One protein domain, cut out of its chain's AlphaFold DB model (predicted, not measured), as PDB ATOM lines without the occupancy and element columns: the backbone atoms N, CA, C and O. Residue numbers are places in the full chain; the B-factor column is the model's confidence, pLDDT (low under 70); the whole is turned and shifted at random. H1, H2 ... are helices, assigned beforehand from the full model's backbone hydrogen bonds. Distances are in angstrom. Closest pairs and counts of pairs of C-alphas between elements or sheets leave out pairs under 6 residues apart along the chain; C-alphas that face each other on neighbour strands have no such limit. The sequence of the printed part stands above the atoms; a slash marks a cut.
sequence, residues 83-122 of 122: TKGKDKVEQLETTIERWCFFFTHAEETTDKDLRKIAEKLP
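What this domain is: This is residues 83 to 122 of the 122 residues of the protein "PD-(D/E)XK nuclease transposase family protein" of Wolbachia endosymbiont of Wuchereria bancrofti (UniProt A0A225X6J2). What does the model look like? Two short helices, H1 then H2, run side by side in opposite ways as a loose hairpin, and the unnamed stretch of residues 83 to 94 loops beside H1. What is its make-up? The 40 printed residues hold no named strand; the class is all helix, with 19 residues, under half, in named elements. How is it shaped? It is compact, with a radius of gyration of the C-alphas of 9.0 A, and spans 23 by 22 by 15 A.

How they stand to each other: How do the helices meet? H1, residues 95 to 104, and H2, residues 111 to 119, form a helical hairpin and only just touch, with 3 pairs of C-alphas within 8 A. Their closest C-alphas, of Arg 98 and Ile 117, are 6.8 A apart. They run opposite ways at a shallow tilt of 16 degrees. And their backbones? In both, every O i to N i+4 pair is within hydrogen-bond range.

Where its parts are: Where is H1? It begins at C-alpha 95, (167.016, 131.792, 115.100), and is 14.2 A long. Where is H2? It is 12.1 A long and ends at C-alpha 119, (156.736, 128.203, 118.613).

The domain as a whole: How large is it? The C-alphas farthest apart, of Glu 107 and Pro 122, are 25.2 A apart. Is it unbroken? The printed part has no cut, and the link from H1 to H2 is short. Where is confidence low? The pLDDT is under 70 at residues 85 to 88 and 120 to 122.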
ATOM      1  N   THR A  83     170.308 126.757 101.711       83.19
ATOM      2  CA  THR A  83     169.792 125.463 101.227       83.19
ATOM      3  C   THR A  83     169.278 124.555 102.343       83.19
ATOM      4  O   THR A  83     168.699 123.506 102.056       83.19
ATOM      5  N   LYS A  84     169.474 124.940 103.609       78.06
ATOM      6  CA  LYS A  84     169.009 124.172 104.767       78.06
ATOM      7  C   LYS A  84     167.484 124.209 104.876       78.06
ATOM      8  O   LYS A  84     166.852 125.223 104.606       78.06
ATOM      9  N   GLY A  85     166.905 123.106 105.341       66.25
ATOM     10  CA  GLY A  85     165.520 123.083 105.804       66.25
ATOM     11  C   GLY A  85     164.440 123.014 104.727       66.25
ATOM     12  O   GLY A  85     163.281 122.965 105.121       66.25
ATOM     13  N   LYS A  86     164.772 122.922 103.424       62.25
ATOM     14  CA  LYS A  86     163.794 122.801 102.314       62.25
ATOM     15  C   LYS A  86     162.655 121.807 102.581       62.25
ATOM     16  O   LYS A  86     161.527 122.075 102.194       62.25
ATOM     17  N   ASP A  87     162.953 120.708 103.275       62.38
ATOM     18  CA  ASP A  87     161.985 119.638 103.539       62.38
ATOM     19  C   ASP A  87     161.623 119.475 105.028       62.38
ATOM     20  O   ASP A  87     160.704 118.720 105.348       62.38
ATOM     21  N   LYS A  88     162.346 120.127 105.962       69.94
ATOM     22  CA  LYS A  88     162.194 119.917 107.420       69.94
ATOM     23  C   LYS A  88     162.602 121.134 108.256       69.94
ATOM     24  O   LYS A  88     163.787 121.377 108.483       69.94
ATOM     25  N   VAL A  89     161.612 121.816 108.838       74.12
ATOM     26  CA  VAL A  89     161.799 122.903 109.826       74.12
ATOM     27  C   VAL A  89     162.555 122.420 111.075       74.12
ATOM     28  O   VAL A  89     163.213 123.214 111.741       74.12
ATOM     29  N   GLU A  90     162.512 121.118 111.397       75.69
ATOM     30  CA  GLU A  90     163.244 120.556 112.544       75.69
ATOM     31  C   GLU A  90     164.769 120.641 112.428       75.69
ATOM     32  O   GLU A  90     165.450 120.528 113.441       75.69
ATOM     33  N   GLN A  91     165.310 120.826 111.221       78.19
ATOM     34  CA  GLN A  91     166.755 120.909 110.986       78.19
ATOM     35  C   GLN A  91     167.322 122.323 111.193       78.19
ATOM     36  O   GLN A  91     168.511 122.540 110.982       78.19
ATOM     37  N   LEU A  92     166.473 123.294 111.546       84.69
ATOM     38  CA  LEU A  92     166.876 124.677 111.785       84.69
ATOM     39  C   LEU A  92     167.337 124.824 113.237       84.69
ATOM     40  O   LEU A  92     166.527 124.795 114.167       84.69
ATOM     41  N   GLU A  93     168.642 124.998 113.412       82.62
ATOM     42  CA  GLU A  93     169.313 125.001 114.713       82.62
ATOM     43  C   GLU A  93     169.294 126.393 115.348       82.62
ATOM     44  O   GLU A  93     169.214 126.522 116.568       82.62
ATOM     45  N   THR A  94     169.331 127.449 114.529       87.00
ATOM     46  CA  THR A  94     169.444 128.830 115.018       87.00
ATOM     47  C   THR A  94     168.254 129.707 114.635       87.00
ATOM     48  O   THR A  94     167.593 129.510 113.614       87.00
ATOM     49  N   THR A  95     168.015 130.761 115.421       87.31
ATOM     50  CA  THR A  95     167.016 131.792 115.100       87.31
ATOM     51  C   THR A  95     167.289 132.447 113.742       87.31
ATOM     52  O   THR A  95     166.353 132.753 113.008       87.31
ATOM     53  N   ILE A  96     168.561 132.619 113.369       89.00
ATOM     54  CA  ILE A  96     168.946 133.196 112.076       89.00
ATOM     55  C   ILE A  96     168.546 132.269 110.925       89.00
ATOM     56  O   ILE A  96     167.971 132.736 109.944       89.00
ATOM     57  N   GLU A  97     168.793 130.964 111.049       88.12
ATOM     58  CA  GLU A  97     168.378 129.981 110.044       88.12
ATOM     59  C   GLU A  97     166.859 129.941 109.883       88.12
ATOM     60  O   GLU A  97     166.369 129.814 108.766       88.12
ATOM     61  N   ARG A  98     166.099 130.128 110.966       85.69
ATOM     62  CA  ARG A  98     164.631 130.215 110.905       85.69
ATOM     63  C   ARG A  98     164.135 131.453 110.185       85.69
ATOM     64  O   ARG A  98     163.234 131.344 109.358       85.69
ATOM     65  N   TRP A  99     164.743 132.608 110.442       89.12
ATOM     66  CA  TRP A  99     164.458 133.812 109.665       89.12
ATOM     67  C   TRP A  99     164.824 133.624 108.191       89.12
ATOM     68  O   TRP A  99     164.026 133.963 107.325       89.12
ATOM     69  N   CYS A 100     165.984 133.034 107.888       90.06
ATOM     70  CA  CYS A 100     166.395 132.751 106.509       90.06
ATOM     71  C   CYS A 100     165.443 131.775 105.810       90.06
ATOM     72  O   CYS A 100     165.098 131.997 104.650       90.06
ATOM     73  N   PHE A 101     164.975 130.744 106.516       88.19
ATOM     74  CA  PHE A 101     163.966 129.812 106.026       88.19
ATOM     75  C   PHE A 101     162.658 130.536 105.713       88.19
ATOM     76  O   PHE A 101     162.164 130.449 104.590       88.19
ATOM     77  N   PHE A 102     162.149 131.324 106.663       87.50
ATOM     78  CA  PHE A 102     160.934 132.107 106.465       87.50
ATOM     79  C   PHE A 102     161.063 133.079 105.284       87.50
ATOM     80  O   PHE A 102     160.194 133.096 104.423       87.50
ATOM     81  N   PHE A 103     162.154 133.846 105.181       88.50
ATOM     82  CA  PHE A 103     162.348 134.779 104.067       88.50
ATOM     83  C   PHE A 103     162.481 134.078 102.710       88.50
ATOM     84  O   PHE A 103     162.046 134.633 101.704       88.50
ATOM     85  N   THR A 104     163.070 132.880 102.671       87.81
ATOM     86  CA  THR A 104     163.217 132.087 101.438       87.81
ATOM     87  C   THR A 104     161.881 131.511 100.964       87.81
ATOM     88  O   THR A 104     161.631 131.488  99.763       87.81
ATOM     89  N   HIS A 105     161.015 131.090 101.890       85.00
ATOM     90  CA  HIS A 105     159.751 130.403 101.594       85.00
ATOM     91  C   HIS A 105     158.510 131.253 101.883       85.00
ATOM     92  O   HIS A 105     157.409 130.717 101.982       85.00
ATOM     93  N   ALA A 106     158.655 132.572 102.040       84.38
ATOM     94  CA  ALA A 106     157.578 133.442 102.519       84.38
ATOM     95  C   ALA A 106     156.298 133.343 101.672       84.38
ATOM     96  O   ALA A 106     155.204 133.377 102.225       84.38
ATOM     97  N   GLU A 107     156.433 133.181 100.351       82.94
ATOM     98  CA  GLU A 107     155.300 133.020  99.425       82.94
ATOM     99  C   GLU A 107     154.547 131.691  99.616       82.94
ATOM    100  O   GLU A 107     153.349 131.615  99.357       82.94
ATOM    101  N   GLU A 108     155.235 130.654 100.093       82.31
ATOM    102  CA  GLU A 108     154.717 129.293 100.283       82.31
ATOM    103  C   GLU A 108     154.313 129.021 101.743       82.31
ATOM    104  O   GLU A 108     153.684 128.006 102.045       82.31
ATOM    105  N   THR A 109     154.678 129.913 102.668       81.00
ATOM    106  CA  THR A 109     154.498 129.699 104.107       81.00
ATOM    107  C   THR A 109     153.072 130.048 104.528       81.00
ATOM    108  O   THR A 109     152.652 131.201 104.439       81.00
ATOM    109  N   THR A 110     152.325 129.071 105.051       83.31
ATOM    110  CA  THR A 110     150.984 129.316 105.609       83.31
ATOM    111  C   THR A 110     151.050 129.836 107.048       83.31
ATOM    112  O   THR A 110     152.033 129.615 107.754       83.31
ATOM    113  N   ASP A 111     149.964 130.425 107.560       82.44
ATOM    114  CA  ASP A 111     149.864 130.837 108.974       82.44
ATOM    115  C   ASP A 111     150.166 129.701 109.965       82.44
ATOM    116  O   ASP A 111     150.697 129.930 111.053       82.44
ATOM    117  N   LYS A 112     149.829 128.456 109.603       79.38
ATOM    118  CA  LYS A 112     150.128 127.279 110.431       79.38
ATOM    119  C   LYS A 112     151.625 126.985 110.463       79.38
ATOM    120  O   LYS A 112     152.144 126.614 111.514       79.38
ATOM    121  N   ASP A 113     152.306 127.157 109.337       78.56
ATOM    122  CA  ASP A 113     153.750 126.955 109.237       78.56
ATOM    123  C   ASP A 113     154.499 128.066 109.974       78.56
ATOM    124  O   ASP A 113     155.416 127.772 110.739       78.56
ATOM    125  N   LEU A 114     154.031 129.317 109.870       80.56
ATOM    126  CA  LEU A 114     154.556 130.444 110.651       80.56
ATOM    127  C   LEU A 114     154.517 130.175 112.151       80.56
ATOM    128  O   LEU A 114     155.519 130.377 112.836       80.56
ATOM    129  N   ARG A 115     153.386 129.672 112.664       82.00
ATOM    130  CA  ARG A 115     153.259 129.309 114.083       82.00
ATOM    131  C   ARG A 115     154.260 128.232 114.477       82.00
ATOM    132  O   ARG A 115     154.960 128.408 115.462       82.00
ATOM    133  N   LYS A 116     154.423 127.174 113.677       79.00
ATOM    134  CA  LYS A 116     155.414 126.116 113.955       79.00
ATOM    135  C   LYS A 116     156.856 126.627 113.957       79.00
ATOM    136  O   LYS A 116     157.658 126.175 114.772       79.00
ATOM    137  N   ILE A 117     157.194 127.540 113.043       77.12
ATOM    138  CA  ILE A 117     158.524 128.164 112.964       77.12
ATOM    139  C   ILE A 117     158.779 129.028 114.212       77.12
ATOM    140  O   ILE A 117     159.882 129.000 114.763       77.12
ATOM    141  N   ALA A 118     157.758 129.760 114.672       77.12
ATOM    142  CA  ALA A 118     157.835 130.664 115.818       77.12
ATOM    143  C   ALA A 118     157.755 129.957 117.187       77.12
ATOM    144  O   ALA A 118     158.431 130.366 118.121       77.12
ATOM    145  N   GLU A 119     156.962 128.895 117.332       72.88
ATOM    146  CA  GLU A 119     156.736 128.203 118.613       72.88
ATOM    147  C   GLU A 119     157.954 127.406 119.092       72.88
ATOM    148  O   GLU A 119     158.130 127.208 120.289       72.88
ATOM    149  N   LYS A 120     158.826 126.962 118.181       63.81
ATOM    150  CA  LYS A 120     160.012 126.164 118.532       63.81
ATOM    151  C   LYS A 120     161.199 126.998 119.024       63.81
ATOM    152  O   LYS A 120     162.327 126.502 118.967       63.81
ATOM    153  N   LEU A 121     161.034 128.286 119.346       54.94
ATOM    154  CA  LEU A 121     162.137 129.149 119.817       54.94
ATOM    155  C   LEU A 121     162.887 128.469 120.983       54.94
ATOM    156  O   LEU A 121     162.221 127.869 121.825       54.94
ATOM    157  N   PRO A 122     164.235 128.475 120.991       55.84
ATOM    158  CA  PRO A 122     164.986 128.051 122.169       55.84
ATOM    159  C   PRO A 122     164.675 128.939 123.379       55.84
ATOM    160  O   PRO A 122     164.365 130.137 123.171       55.84
TER     161      PRO A 122